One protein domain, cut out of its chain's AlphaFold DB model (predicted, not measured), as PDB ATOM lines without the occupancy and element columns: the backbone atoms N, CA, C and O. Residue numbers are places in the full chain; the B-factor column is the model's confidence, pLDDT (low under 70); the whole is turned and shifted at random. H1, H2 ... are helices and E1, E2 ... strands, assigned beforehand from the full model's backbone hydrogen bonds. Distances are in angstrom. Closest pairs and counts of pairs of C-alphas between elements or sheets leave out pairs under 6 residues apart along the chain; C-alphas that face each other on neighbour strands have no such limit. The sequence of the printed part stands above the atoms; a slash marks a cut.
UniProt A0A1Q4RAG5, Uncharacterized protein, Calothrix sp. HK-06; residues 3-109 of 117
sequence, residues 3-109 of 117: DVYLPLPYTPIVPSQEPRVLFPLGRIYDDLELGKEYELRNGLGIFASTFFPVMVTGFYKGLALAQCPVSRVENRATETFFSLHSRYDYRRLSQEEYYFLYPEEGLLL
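This is residues 3 to 109 of the 117 residues of an uncharacterized protein of Calothrix sp. HK-06 (UniProt A0A1Q4RAG5). A strongly twisted sheet of five strands folds back on itself, E3 and E1 facing E5 and E4 across the hinge E6; H1 packs over E3, H3 over E5. At one end of the long axis, a small ribbon of E2 and E7 extends away from this folded sheet, with H2 near E2. The printed part has 107 residues, with seven named strands and three named helices in the order E1 E2 E3 E4 E5 E6 H1 E7 H2 H3; the larger sheet, E3 E1 E6 E5 E4, is mixed and E2 E7 is antiparallel. The class is mixed, helices and strands; the whole is compact, with a radius of gyration of the C-alphas of 13.5 A and spans of 37 by 30 by 23 A.

E1, residues 3 to 7, begins at C-alpha 3 (185.427, 146.166, 253.059) and runs on into E2, residues 10 to 12, at 92 degrees. E3, residues 22 to 28, is 16.5 A long. E4 holds residues 37 to 40. E5, residues 52 to 60, is 21.7 A long and bends by 66 degrees at residue 57. E6, residues 63 to 67, is 13.3 A long. H1, residues 71 to 84, is 20.5 A long from C-alpha 71 (173.408, 162.743, 254.362). E7 holds residues 90 to 92 and H2 residues 95 to 101. H3, residues 103 to 107, ends at C-alpha 107 (165.434, 146.502, 244.078).

E1 is antiparallel to the edge strand E3, with N 4 and O 26 2.8 A apart, and parallel to E6, with N 5 and O 64 2.8 A apart. E4, E5 and E6 form a meander, each strand the antiparallel neighbour of the one before; N 54 and O 38 are 2.8 A apart, as are N 57 and O 65. E4 and E5 form a hairpin, and so do E5 and E6. The closest C-alphas of E3 and E4, the two edge strands, are those of Ile 28 and Leu 40, 6.5 A apart. H1 is on the sheet at a height of 9.6 A, slantwise to the strands at 54 degrees to E3 on the local plane; its closest C-alpha pair with E3 is Phe 23 and Ala 77, 6.6 A. H3, on the same face, is over E5 at a height of 9.0 A, with the C-alphas of Thr 57 and Glu 105 5.4 A apart. H2 is not on the sheet; it is close to H3 but not clearly touching, the closest C-alphas being those of Tyr 99 and Gly 106, 6.0 A apart. E2 and E7 are antiparallel, with N 11 and O 91 3.0 A apart. In H1, H2 and H3 every O i to N i+4 pair is within hydrogen-bond range.

The two C-alphas farthest apart, those of Asp 31 and Tyr 88, are 38.3 A apart. The printed part has no cut, and the link from E4 to E5, 11 residues, is long. The mean pLDDT of the printed part is 89.7, with residues 108 to 109 under 70.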
ATOM      1  N   ASP A   3     185.256 144.735 253.293       89.75
ATOM      2  CA  ASP A   3     185.427 146.166 253.059       89.75
ATOM      3  C   ASP A   3     184.132 146.741 252.469       89.75
ATOM      4  O   ASP A   3     183.554 146.187 251.529       89.75
ATOM      5  N   VAL A   4     183.681 147.851 253.049       92.25
ATOM      6  CA  VAL A   4     182.412 148.506 252.733       92.25
ATOM      7  C   VAL A   4     182.682 149.810 252.004       92.25
ATOM      8  O   VAL A   4     183.467 150.648 252.465       92.25
ATOM      9  N   TYR A   5     181.994 149.990 250.885       94.81
ATOM     10  CA  TYR A   5     182.139 151.127 249.995       94.81
ATOM     11  C   TYR A   5     180.797 151.805 249.758       94.81
ATOM     12  O   TYR A   5     179.776 151.149 249.577       94.81
ATOM     13  N   LEU A   6     180.837 153.131 249.710       94.75
ATOM     14  CA  LEU A   6     179.732 153.979 249.294       94.75
ATOM     15  C   LEU A   6     179.849 154.256 247.792       94.75
ATOM     16  O   LEU A   6     180.839 154.873 247.377       94.75
ATOM     17  N   PRO A   7     178.869 153.857 246.972       95.31
ATOM     18  CA  PRO A   7     178.777 154.337 245.604       95.31
ATOM     19  C   PRO A   7     178.480 155.839 245.591       95.31
ATOM     20  O   PRO A   7     177.520 156.303 246.198       95.31
ATOM     21  N   LEU A   8     179.307 156.625 244.903       95.12
ATOM     22  CA  LEU A   8     179.030 158.043 244.679       95.12
ATOM     23  C   LEU A   8     178.303 158.221 243.334       95.12
ATOM     24  O   LEU A   8     178.612 157.506 242.378       95.12
ATOM     25  N   PRO A   9     177.379 159.195 243.203       94.81
ATOM     26  CA  PRO A   9     176.561 159.385 242.001       94.81
ATOM     27  C   PRO A   9     177.323 160.112 240.879       94.81
ATOM     28  O   PRO A   9     176.837 161.080 240.288       94.81
ATOM     29  N   TYR A  10     178.543 159.661 240.596       96.38
ATOM     30  CA  TYR A  10     179.443 160.227 239.603       96.38
ATOM     31  C   TYR A  10     180.082 159.122 238.767       96.38
ATOM     32  O   TYR A  10     180.286 158.009 239.244       96.38
ATOM     33  N   THR A  11     180.436 159.461 237.532       96.19
ATOM     34  CA  THR A  11     181.219 158.614 236.625       96.19
ATOM     35  C   THR A  11     182.315 159.453 235.978       96.19
ATOM     36  O   THR A  11     182.089 160.646 235.725       96.19
ATOM     37  N   PRO A  12     183.489 158.875 235.676       96.44
ATOM     38  CA  PRO A  12     184.465 159.529 234.822       96.44
ATOM     39  C   PRO A  12     183.857 159.914 233.472       96.44
ATOM     40  O   PRO A  12     182.993 159.214 232.937       96.44
ATOM     41  N   ILE A  13     184.323 161.027 232.910       95.31
ATOM     42  CA  ILE A  13     183.944 161.460 231.558       95.31
ATOM     43  C   ILE A  13     184.652 160.604 230.501       95.31
ATOM     44  O   ILE A  13     184.113 160.391 229.416       95.31
ATOM     45  N   VAL A  14     185.849 160.099 230.813       92.25
ATOM     46  CA  VAL A  14     186.646 159.265 229.909       92.25
ATOM     47  C   VAL A  14     186.049 157.847 229.848       92.25
ATOM     48  O   VAL A  14     186.135 157.124 230.841       92.25
ATOM     49  N   PRO A  15     185.505 157.391 228.700       82.62
ATOM     50  CA  PRO A  15     184.746 156.133 228.626       82.62
ATOM     51  C   PRO A  15     185.558 154.854 228.865       82.62
ATOM     52  O   PRO A  15     184.982 153.795 229.083       82.62
ATOM     53  N   SER A  16     186.888 154.920 228.779       87.75
ATOM     54  CA  SER A  16     187.772 153.769 229.001       87.75
ATOM     55  C   SER A  16     188.072 153.497 230.479       87.75
ATOM     56  O   SER A  16     188.726 152.501 230.786       87.75
ATOM     57  N   GLN A  17     187.635 154.370 231.390       90.75
ATOM     58  CA  GLN A  17     187.812 154.198 232.831       90.75
ATOM     59  C   GLN A  17     186.636 153.429 233.447       90.75
ATOM     60  O   GLN A  17     185.539 153.396 232.897       90.75
ATOM     61  N   GLU A  18     186.866 152.803 234.606       92.56
ATOM     62  CA  GLU A  18     185.796 152.166 235.383       92.56
ATOM     63  C   GLU A  18     184.711 153.209 235.720       92.56
ATOM     64  O   GLU A  18     185.032 154.219 236.351       92.56
ATOM     65  N   PRO A  19     183.439 152.990 235.326       92.75
ATOM     66  CA  PRO A  19     182.380 153.984 235.508       92.75
ATOM     67  C   PRO A  19     181.960 154.168 236.972       92.75
ATOM     68  O   PRO A  19     181.392 155.198 237.330       92.75
ATOM     69  N   ARG A  20     182.218 153.174 237.830       92.94
ATOM     70  CA  ARG A  20     181.826 153.204 239.242       92.94
ATOM     71  C   ARG A  20     182.812 154.007 240.079       92.94
ATOM     72  O   ARG A  20     183.962 153.609 240.252       92.94
ATOM     73  N   VAL A  21     182.331 155.093 240.675       94.81
ATOM     74  CA  VAL A  21     183.062 155.832 241.706       94.81
ATOM     75  C   VAL A  21     182.673 155.287 243.077       94.81
ATOM     76  O   VAL A  21     181.550 155.486 243.534       94.81
ATOM     77  N   LEU A  22     183.609 154.603 243.736       95.06
ATOM     78  CA  LEU A  22     183.403 153.975 245.042       95.06
ATOM     79  C   LEU A  22     184.269 154.655 246.105       95.06
ATOM     80  O   LEU A  22     185.487 154.753 245.950       95.06
ATOM     81  N   PHE A  23     183.655 155.091 247.203       94.94
ATOM     82  CA  PHE A  23     184.353 155.701 248.331       94.94
ATOM     83  C   PHE A  23     184.460 154.715 249.504       94.94
ATOM     84  O   PHE A  23     183.436 154.190 249.941       94.94
ATOM     85  N   PRO A  24     185.663 154.453 250.045       94.06
ATOM     86  CA  PRO A  24     185.822 153.522 251.155       94.06
ATOM     87  C   PRO A  24     185.204 154.098 252.432       94.06
ATOM     88  O   PRO A  24     185.581 155.181 252.881       94.06
ATOM     89  N   LEU A  25     184.282 153.357 253.044       92.81
ATOM     90  CA  LEU A  25     183.687 153.736 254.322       92.81
ATOM     91  C   LEU A  25     184.419 153.086 255.488       92.81
ATOM     92  O   LEU A  25     184.753 153.767 256.453       92.81
ATOM     93  N   GLY A  26     184.675 151.780 255.405       91.19
ATOM     94  CA  GLY A  26     185.241 151.020 256.513       91.19
ATOM     95  C   GLY A  26     185.107 149.519 256.342       91.19
ATOM     96  O   GLY A  26     185.086 149.013 255.222       91.19
ATOM     97  N   ARG A  27     185.029 148.803 257.466       89.38
ATOM     98  CA  ARG A  27     184.920 147.339 257.503       89.38
ATOM     99  C   ARG A  27     183.824 146.876 258.448       89.38
ATOM    100  O   ARG A  27     183.695 147.415 259.549       89.38
ATOM    101  N   ILE A  28     183.123 145.821 258.046       87.31
ATOM    102  CA  ILE A  28     182.205 145.060 258.901       87.31
ATOM    103  C   ILE A  28     182.790 143.658 259.122       87.31
ATOM    104  O   ILE A  28     183.376 143.052 258.215       87.31
ATOM    105  N   TYR A  29     182.703 143.180 260.363       83.00
ATOM    106  CA  TYR A  29     183.277 141.900 260.791       83.00
ATOM    107  C   TYR A  29     182.275 140.747 260.730       83.00
ATOM    108  O   TYR A  29     182.707 139.598 260.697       83.00
ATOM    109  N   ASP A  30     180.987 141.069 260.661       83.00
ATOM    110  CA  ASP A  30     179.889 140.116 260.566       83.00
ATOM    111  C   ASP A  30     179.685 139.616 259.129       83.00
ATOM    112  O   ASP A  30     180.162 140.222 258.160       83.00
ATOM    113  N   ASP A  31     178.948 138.514 259.003       86.62
ATOM    114  CA  ASP A  31     178.455 138.035 257.716       86.62
ATOM    115  C   ASP A  31     177.430 139.031 257.163       86.62
ATOM    116  O   ASP A  31     176.452 139.385 257.827       86.62
ATOM    117  N   LEU A  32     177.693 139.523 255.951       88.38
ATOM    118  CA  LEU A  32     176.886 140.559 255.322       88.38
ATOM    119  C   LEU A  32     175.699 139.963 254.567       88.38
ATOM    120  O   LEU A  32     175.842 139.062 253.745       88.38
ATOM    121  N   GLU A  33     174.542 140.569 254.788       88.81
ATOM    122  CA  GLU A  33     173.265 140.262 254.147       88.81
ATOM    123  C   GLU A  33     172.746 141.515 253.436       88.81
ATOM    124  O   GLU A  33     172.809 142.617 253.988       88.81
ATOM    125  N   LEU A  34     172.227 141.339 252.218       88.81
ATOM    126  CA  LEU A  34     171.631 142.416 251.427       88.81
ATOM    127  C   LEU A  34     170.378 142.980 252.111       88.81
ATOM    128  O   LEU A  34     169.600 142.240 252.708       88.81
ATOM    129  N   GLY A  35     170.183 144.295 252.008       86.94
ATOM    130  CA  GLY A  35     169.042 145.016 252.578       86.94
ATOM    131  C   GLY A  35     169.084 145.179 254.098       86.94
ATOM    132  O   GLY A  35     168.207 145.822 254.669       86.94
ATOM    133  N   LYS A  36     170.094 144.621 254.772       88.44
ATOM    134  CA  LYS A  36     170.243 144.729 256.222       88.44
ATOM    135  C   LYS A  36     171.106 145.924 256.597       88.44
ATOM    136  O   LYS A  36     172.111 146.222 255.946       88.44
ATOM    137  N   GLU A  37     170.700 146.591 257.670       90.50
ATOM    138  CA  GLU A  37     171.453 147.680 258.275       90.50
ATOM    139  C   GLU A  37     172.525 147.147 259.225       90.50
ATOM    140  O   GLU A  37     172.291 146.252 260.039       90.50
ATOM    141  N   TYR A  38     173.702 147.751 259.140       91.06
ATOM    142  CA  TYR A  38     174.850 147.492 259.991       91.06
ATOM    143  C   TYR A  38     175.375 148.813 260.526       91.06
ATOM    144  O   TYR A  38     175.377 149.830 259.836       91.06
ATOM    145  N   GLU A  39     175.884 148.802 261.751       91.44
ATOM    146  CA  GLU A  39     176.612 149.945 262.282       91.44
ATOM    147  C   GLU A  39     178.084 149.842 261.880       91.44
ATOM    148  O   GLU A  39     178.798 148.916 262.276       91.44
ATOM    149  N   LEU A  40     178.567 150.813 261.110       89.75
ATOM    150  CA  LEU A  40     179.974 150.883 260.761       89.75
ATOM    151  C   LEU A  40     180.768 151.426 261.956       89.75
ATOM    152  O   LEU A  40     180.713 152.615 262.266       89.75
ATOM    153  N   ARG A  41     181.511 150.542 262.634       80.31
ATOM    154  CA  ARG A  41     182.297 150.887 263.837       80.31
ATOM    155  C   ARG A  41     183.760 151.217 263.589       80.31
ATOM    156  O   ARG A  41     184.390 151.864 264.414       80.31
ATOM    157  N   ASN A  42     184.293 150.767 262.462       74.50
ATOM    158  CA  ASN A  42     185.682 150.973 262.070       74.50
ATOM    159  C   ASN A  42     185.716 151.727 260.745       74.50
ATOM    160  O   ASN A  42     186.036 151.153 259.699       74.50
ATOM    161  N   GLY A  43     185.317 153.000 260.793       78.19
ATOM    162  CA  GLY A  43     185.441 153.889 259.646       78.19
ATOM    163  C   GLY A  43     186.899 154.020 259.194       78.19
ATOM    164  O   GLY A  43     187.833 153.825 259.971       78.19
ATOM    165  N   LEU A  44     187.115 154.343 257.922       78.75
ATOM    166  CA  LEU A  44     188.443 154.584 257.358       78.75
ATOM    167  C   LEU A  44     188.671 156.076 257.104       78.75
ATOM    168  O   LEU A  44     187.750 156.830 256.781       78.75
ATOM    169  N   GLY A  45     189.928 156.505 257.247       84.75
ATOM    170  CA  GLY A  45     190.365 157.868 256.948       84.75
ATOM    171  C   GLY A  45     189.555 158.928 257.696       84.75
ATOM    172  O   GLY A  45     189.595 159.009 258.921       84.75
ATOM    173  N   ILE A  46     188.797 159.729 256.947       84.56
ATOM    174  CA  ILE A  46     187.962 160.825 257.467       84.56
ATOM    175  C   ILE A  46     186.849 160.379 258.433       84.56
ATOM    176  O   ILE A  46     186.258 161.230 259.097       84.56
ATOM    177  N   PHE A  47     186.565 159.075 258.520       87.06
ATOM    178  CA  PHE A  47     185.523 158.500 259.372       87.06
ATOM    179  C   PHE A  47     186.061 157.640 260.529       87.06
ATOM    180  O   PHE A  47     185.270 156.995 261.208       87.06
ATOM    181  N   ALA A  48     187.375 157.623 260.782       83.50
ATOM    182  CA  ALA A  48     188.029 156.688 261.712       83.50
ATOM    183  C   ALA A  48     187.531 156.704 263.176       83.50
ATOM    184  O   ALA A  48     187.816 155.771 263.921       83.50
ATOM    185  N   SER A  49     186.758 157.717 263.576       82.00
ATOM    186  CA  SER A  49     186.169 157.835 264.919       82.00
ATOM    187  C   SER A  49     184.658 158.082 264.891       82.00
ATOM    188  O   SER A  49     184.093 158.578 265.866       82.00
ATOM    189  N   THR A  50     184.005 157.794 263.763       84.19
ATOM    190  CA  THR A  50     182.579 158.051 263.562       84.19
ATOM    191  C   THR A  50     181.831 156.734 263.430       84.19
ATOM    192  O   THR A  50     182.230 155.864 262.662       84.19
ATOM    193  N   PHE A  51     180.715 156.629 264.147       88.19
ATOM    194  CA  PHE A  51     179.781 155.513 264.067       88.19
ATOM    195  C   PHE A  51     178.554 155.956 263.282       88.19
ATOM    196  O   PHE A  51     177.984 157.010 263.575       88.19
ATOM    197  N   PHE A  52     178.163 155.188 262.271       91.06
ATOM    198  CA  PHE A  52     176.964 155.481 261.491       91.06
ATOM    199  C   PHE A  52     176.372 154.206 260.886       91.06
ATOM    200  O   PHE A  52     177.114 153.262 260.596       91.06
ATOM    201  N   PRO A  53     175.042 154.167 260.695       92.19
ATOM    202  CA  PRO A  53     174.391 153.055 260.030       92.19
ATOM    203  C   PRO A  53     174.711 153.058 258.534       92.19
ATOM    204  O   PRO A  53     174.812 154.114 257.899       92.19
ATOM    205  N   VAL A  54     174.837 151.862 257.974       92.69
ATOM    206  CA  VAL A  54     174.941 151.600 256.540       92.69
ATOM    207  C   VAL A  54     174.051 150.417 256.189       92.69
ATOM    208  O   VAL A  54     173.984 149.451 256.944       92.69
ATOM    209  N   MET A  55     173.378 150.472 255.049       92.56
ATOM    210  CA  MET A  55     172.606 149.349 254.521       92.56
ATOM    211  C   MET A  55     173.395 148.717 253.386       92.56
ATOM    212  O   MET A  55     173.720 149.409 252.425       92.56
ATOM    213  N   VAL A  56     173.714 147.426 253.487       92.12
ATOM    214  CA  VAL A  56     174.415 146.728 252.400       92.12
ATOM    215  C   VAL A  56     173.440 146.517 251.254       92.12
ATOM    216  O   VAL A  56     172.413 145.861 251.417       92.12
ATOM    217  N   THR A  57     173.759 147.070 250.093       92.38
ATOM    218  CA  THR A  57     172.874 147.066 248.929       92.38
ATOM    219  C   THR A  57     173.330 146.127 247.829       92.38
ATOM    220  O   THR A  57     172.503 145.682 247.045       92.38
ATOM    221  N   GLY A  58     174.611 145.768 247.779       90.88
ATOM    222  CA  GLY A  58     175.131 144.908 246.722       90.88
ATOM    223  C   GLY A  58     176.565 144.464 246.965       90.88
ATOM    224  O   GLY A  58     177.197 144.832 247.955       90.88
ATOM    225  N   PHE A  59     177.099 143.692 246.020       88.94
ATOM    226  CA  PHE A  59     178.503 143.295 246.012       88.94
ATOM    227  C   PHE A  59     179.109 143.518 244.628       88.94
ATOM    228  O   PHE A  59     178.560 143.078 243.622       88.94
ATOM    229  N   TYR A  60     180.277 144.156 244.566       89.19
ATOM    230  CA  TYR A  60     180.987 144.405 243.312       89.19
ATOM    231  C   TYR A  60     182.458 144.030 243.434       89.19
ATOM    232  O   TYR A  60     183.169 144.577 244.270       89.19
ATOM    233  N   LYS A  61     182.931 143.093 242.600       88.12
ATOM    234  CA  LYS A  61     184.331 142.608 242.603       88.12
ATOM    235  C   LYS A  61     184.838 142.202 244.006       88.12
ATOM    236  O   LYS A  61     186.000 142.414 244.332       88.12
ATOM    237  N   GLY A  62     183.964 141.623 244.835       83.69
ATOM    238  CA  GLY A  62     184.284 141.216 246.212       83.69
ATOM    239  C   GLY A  62     184.203 142.332 247.263       83.69
ATOM    240  O   GLY A  62     184.502 142.080 248.425       83.69
ATOM    241  N   LEU A  63     183.788 143.543 246.879       89.69
ATOM    242  CA  LEU A  63     183.548 144.677 247.776       89.69
ATOM    243  C   LEU A  63     182.066 144.745 248.144       89.69
ATOM    244  O   LEU A  63     181.219 144.537 247.273       89.69
ATOM    245  N   ALA A  64     181.748 145.077 249.395       92.38
ATOM    246  CA  ALA A  64     180.372 145.337 249.803       92.38
ATOM    247  C   ALA A  64     179.994 146.777 249.448       92.38
ATOM    248  O   ALA A  64     180.657 147.722 249.878       92.38
ATOM    249  N   LEU A  65     178.936 146.940 248.660       94.25
ATOM    250  CA  LEU A  65     178.337 148.235 248.370       94.25
ATOM    251  C   LEU A  65     177.288 148.535 249.430       94.25
ATOM    252  O   LEU A  65     176.536 147.644 249.831       94.25
ATOM    253  N   ALA A  66     177.255 149.775 249.896       93.44
ATOM    254  CA  ALA A  66     176.302 150.186 250.901       93.44
ATOM    255  C   ALA A  66     175.810 151.614 250.688       93.44
ATOM    256  O   ALA A  66     176.565 152.497 250.282       93.44
ATOM    257  N   GLN A  67     174.560 151.835 251.074       91.94
ATOM    258  CA  GLN A  67     173.976 153.159 251.240       91.94
ATOM    259  C   GLN A  67     174.139 153.633 252.680       91.94
ATOM    260  O   GLN A  67     174.176 152.832 253.619       91.94
ATOM    261  N   CYS A  68     174.197 154.949 252.874       88.69
ATOM    262  CA  CYS A  68     174.199 155.548 254.199       88.69
ATOM    263  C   CYS A  68     173.033 156.539 254.316       88.69
ATOM    264  O   CYS A  68     173.050 157.564 253.641       88.69
ATOM    265  N   PRO A  69     172.056 156.319 255.217       83.12
ATOM    266  CA  PRO A  69     170.939 157.253 255.388       83.12
ATOM    267  C   PRO A  69     171.378 158.603 255.992       83.12
ATOM    268  O   PRO A  69     170.591 159.545 256.093       83.12
ATOM    269  N   VAL A  70     172.640 158.726 256.417       86.25
ATOM    270  CA  VAL A  70     173.194 159.944 257.006       86.25
ATOM    271  C   VAL A  70     173.784 160.830 255.907       86.25
ATOM    272  O   VAL A  70     174.956 160.715 255.560       86.25
ATOM    273  N   SER A  71     173.005 161.806 255.432       85.94
ATOM    274  CA  SER A  71     173.408 162.743 254.362       85.94
ATOM    275  C   SER A  71     174.759 163.443 254.588       85.94
ATOM    276  O   SER A  71     175.482 163.751 253.642       85.94
ATOM    277  N   ARG A  72     175.152 163.679 255.847       87.94
ATOM    278  CA  ARG A  72     176.470 164.250 256.184       87.94
ATOM    279  C   ARG A  72     177.637 163.343 255.783       87.94
ATOM    280  O   ARG A  72     178.687 163.871 255.431       87.94
ATOM    281  N   VAL A  73     177.468 162.021 255.836       90.00
ATOM    282  CA  VAL A  73     178.491 161.047 255.424       90.00
ATOM    283  C   VAL A  73     178.688 161.126 253.915       90.00
ATOM    284  O   VAL A  73     179.816 161.304 253.466       90.00
ATOM    285  N   GLU A  74     177.603 161.106 253.138       90.38
ATOM    286  CA  GLU A  74     177.663 161.216 251.674       90.38
ATOM    287  C   GLU A  74     178.278 162.542 251.213       90.38
ATOM    288  O   GLU A  74     179.172 162.560 250.360       90.38
ATOM    289  N   ASN A  75     177.857 163.657 251.821       92.50
ATOM    290  CA  ASN A  75     178.420 164.976 251.535       92.50
ATOM    291  C   ASN A  75     179.926 164.998 251.817       92.50
ATOM    292  O   ASN A  75     180.713 165.430 250.976       92.50
ATOM    293  N   ARG A  76     180.343 164.470 252.973       93.81
ATOM    294  CA  ARG A  76     181.752 164.442 253.369       93.81
ATOM    295  C   ARG A  76     182.593 163.528 252.478       93.81
ATOM    296  O   ARG A  76     183.719 163.894 252.133       93.81
ATOM    297  N   ALA A  77     182.064 162.368 252.093       94.12
ATOM    298  CA  ALA A  77     182.703 161.450 251.155       94.12
ATOM    299  C   ALA A  77     182.897 162.116 249.786       94.12
ATOM    300  O   ALA A  77     183.999 162.099 249.242       94.12
ATOM    301  N   THR A  78     181.866 162.800 249.282       95.25
ATOM    302  CA  THR A  78     181.908 163.538 248.011       95.25
ATOM    303  C   THR A  78     182.926 164.680 248.046       95.25
ATOM    304  O   THR A  78     183.750 164.813 247.140       95.25
ATOM    305  N   GLU A  79     182.913 165.501 249.100       95.06
ATOM    306  CA  GLU A  79     183.892 166.578 249.294       95.06
ATOM    307  C   GLU A  79     185.322 166.042 249.311       95.06
ATOM    308  O   GLU A  79     186.200 166.584 248.641       95.06
ATOM    309  N   THR A  80     185.545 164.953 250.046       94.69
ATOM    310  CA  THR A  80     186.867 164.339 250.192       94.69
ATOM    311  C   THR A  80     187.330 163.723 248.881       94.69
ATOM    312  O   THR A  80     188.468 163.956 248.475       94.69
ATOM    313  N   PHE A  81     186.451 163.017 248.167       95.38
ATOM    314  CA  PHE A  81     186.743 162.485 246.840       95.38
ATOM    315  C   PHE A  81     187.246 163.590 245.901       95.38
ATOM    316  O   PHE A  81     188.314 163.453 245.304       95.38
ATOM    317  N   PHE A  82     186.545 164.725 245.851       95.88
ATOM    318  CA  PHE A  82     186.914 165.857 244.998       95.88
ATOM    319  C   PHE A  82     187.999 166.783 245.562       95.88
ATOM    320  O   PHE A  82     188.409 167.719 244.880       95.88
ATOM    321  N   SER A  83     188.489 166.544 246.780       95.06
ATOM    322  CA  SER A  83     189.744 167.149 247.246       95.06
ATOM    323  C   SER A  83     190.977 166.451 246.665       95.06
ATOM    324  O   SER A  83     192.042 167.057 246.590       95.06
ATOM    325  N   LEU A  84     190.821 165.192 246.242       92.88
ATOM    326  CA  LEU A  84     191.891 164.353 245.694       92.88
ATOM    327  C   LEU A  84     191.803 164.200 244.170       92.88
ATOM    328  O   LEU A  84     192.803 163.888 243.531       92.88
ATOM    329  N   HIS A  85     190.625 164.435 243.589       93.56
ATOM    330  CA  HIS A  85     190.363 164.288 242.160       93.56
ATOM    331  C   HIS A  85     189.763 165.570 241.583       93.56
ATOM    332  O   HIS A  85     188.932 166.224 242.217       93.56
ATOM    333  N   SER A  86     190.145 165.918 240.353       93.94
ATOM    334  CA  SER A  86     189.580 167.076 239.658       93.94
ATOM    335  C   SER A  86     188.099 166.850 239.364       93.94
ATOM    336  O   SER A  86     187.723 165.872 238.724       93.94
ATOM    337  N   ARG A  87     187.243 167.792 239.774       94.44
ATOM    338  CA  ARG A  87     185.802 167.758 239.464       94.44
ATOM    339  C   ARG A  87     185.512 167.751 237.965       94.44
ATOM    340  O   ARG A  87     184.470 167.250 237.571       94.44
ATOM    341  N   TYR A  88     186.410 168.302 237.150       95.44
ATOM    342  CA  TYR A  88     186.237 168.381 235.699       95.44
ATOM    343  C   TYR A  88     186.384 167.031 234.995       95.44
ATOM    344  O   TYR A  88     185.949 166.912 233.855       95.44
ATOM    345  N   ASP A  89     186.947 166.022 235.663       95.44
ATOM    346  CA  ASP A  89     187.146 164.689 235.081       95.44
ATOM    347  C   ASP A  89     185.918 163.782 235.267       95.44
ATOM    348  O   ASP A  89     185.867 162.674 234.727       95.44
ATOM    349  N   TYR A  90     184.913 164.251 236.014       97.06
ATOM    350  CA  TYR A  90     183.734 163.483 236.394       97.06
ATOM    351  C   TYR A  90     182.459 164.240 236.052       97.06
ATOM    352  O   TYR A  90     182.376 165.463 236.150       97.06
ATOM    353  N   ARG A  91     181.414 163.486 235.720       96.19
ATOM    354  CA  ARG A  91     180.050 164.005 235.601       96.19
ATOM    355  C   ARG A  91     179.143 163.328 236.613       96.19
ATOM    356  O   ARG A  91     179.385 162.188 237.007       96.19
ATOM    357  N   ARG A  92     178.081 164.025 237.013       96.12
ATOM    358  CA  ARG A  92     177.013 163.432 237.818       96.12
ATOM    359  C   ARG A  92     176.199 162.469 236.949       96.12
ATOM    360  O   ARG A  92     175.952 162.764 235.779       96.12
ATOM    361  N   LEU A  93     175.818 161.336 237.522       95.50
ATOM    362  CA  LEU A  93     174.915 160.370 236.897       95.50
ATOM    363  C   LEU A  93     173.464 160.863 237.003       95.50
ATOM    364  O   LEU A  93     173.092 161.469 238.015       95.50
ATOM    365  N   SER A  94     172.644 160.593 235.984       94.88
ATOM    366  CA  SER A  94     171.188 160.609 236.158       94.88
ATOM    367  C   SER A  94     170.763 159.483 237.106       94.88
ATOM    368  O   SER A  94     171.543 158.580 237.426       94.88
ATOM    369  N   GLN A  95     169.512 159.521 237.563       90.81
ATOM    370  CA  GLN A  95     168.977 158.450 238.397       90.81
ATOM    371  C   GLN A  95     168.924 157.114 237.637       90.81
ATOM    372  O   GLN A  95     169.292 156.088 238.206       90.81
ATOM    373  N   GLU A  96     168.537 157.114 236.354       91.94
ATOM    374  CA  GLU A  96     168.521 155.881 235.555       91.94
ATOM    375  C   GLU A  96     169.932 155.325 235.342       91.94
ATOM    376  O   GLU A  96     170.148 154.124 235.482       91.94
ATOM    377  N   GLU A  97     170.909 156.187 235.049       94.12
ATOM    378  CA  GLU A  97     172.300 155.760 234.874       94.12
ATOM    379  C   GLU A  97     172.888 155.186 236.166       94.12
ATOM    380  O   GLU A  97     173.641 154.214 236.135       94.12
ATOM    381  N   TYR A  98     172.533 155.774 237.310       92.44
ATOM    382  CA  TYR A  98     172.963 155.281 238.609       92.44
ATOM    383  C   TYR A  98     172.426 153.871 238.874       92.44
ATOM    384  O   TYR A  98     173.212 152.964 239.143       92.44
ATOM    385  N   TYR A  99     171.118 153.645 238.723       90.94
ATOM    386  CA  TYR A  99     170.547 152.308 238.918       90.94
ATOM    387  C   TYR A  99     170.969 151.310 237.842       90.94
ATOM    388  O   TYR A  99     171.000 150.114 238.105       90.94
ATOM    389  N   PHE A 100     171.362 151.760 236.651       91.25
ATOM    390  CA  PHE A 100     171.991 150.875 235.676       91.25
ATOM    391  C   PHE A 100     173.344 150.335 236.175       91.25
ATOM    392  O   PHE A 100     173.689 149.181 235.922       91.25
ATOM    393  N   LEU A 101     174.118 151.150 236.900       91.06
ATOM    394  CA  LEU A 101     175.400 150.735 237.481       91.06
ATOM    395  C   LEU A 101     175.252 149.943 238.785       91.06
ATOM    396  O   LEU A 101     176.120 149.107 239.072       91.06
ATOM    397  N   TYR A 102     174.184 150.214 239.539       90.00
ATOM    398  CA  TYR A 102     173.887 149.637 240.852       90.00
ATOM    399  C   TYR A 102     172.418 149.167 240.932       90.00
ATOM    400  O   TYR A 102     171.616 149.740 241.681       90.00
ATOM    401  N   PRO A 103     172.023 148.161 240.130       86.75
ATOM    402  CA  PRO A 103     170.628 147.720 240.031       86.75
ATOM    403  C   PRO A 103     170.077 147.176 241.350       86.75
ATOM    404  O   PRO A 103     168.884 147.304 241.624       86.75
ATOM    405  N   GLU A 104     170.940 146.619 242.194       84.31
ATOM    406  CA  GLU A 104     170.571 146.064 243.492       84.31
ATOM    407  C   GLU A 104     170.036 147.141 244.450       84.31
ATOM    408  O   GLU A 104     169.135 146.868 245.240       84.31
ATOM    409  N   GLU A 105     170.501 148.391 244.326       82.12
ATOM    410  CA  GLU A 105     169.959 149.507 245.113       82.12
ATOM    411  C   GLU A 105     168.525 149.850 244.715       82.12
ATOM    412  O   GLU A 105     167.732 150.241 245.566       82.12
ATOM    413  N   GLY A 106     168.181 149.695 243.433       70.88
ATOM    414  CA  GLY A 106     166.819 149.912 242.947       70.88
ATOM    415  C   GLY A 106     165.841 148.880 243.506       70.88
ATOM    416  O   GLY A 106     164.734 149.233 243.897       70.88
ATOM    417  N   LEU A 107     166.266 147.616 243.603       71.75
ATOM    418  CA  LEU A 107     165.434 146.502 244.078       71.75
ATOM    419  C   LEU A 107     165.123 146.565 245.581       71.75
ATOM    420  O   LEU A 107     164.112 146.025 246.020       71.75
ATOM    421  N   LEU A 108     165.989 147.210 246.367       69.56
ATOM    422  CA  LEU A 108     165.862 147.301 247.824       69.56
ATOM    423  C   LEU A 108     165.059 148.525 248.296       69.56
ATOM    424  O   LEU A 108     164.789 148.655 249.491       69.56
ATOM    425  N   LEU A 109     164.646 149.416 247.388       58.91
ATOM    426  CA  LEU A 109     163.790 150.550 247.732       58.91
ATOM    427  C   LEU A 109     162.357 150.067 248.031       58.91
ATOM    428  O   LEU A 109     161.722 149.456 247.166       58.91
TER     429      LEU A 109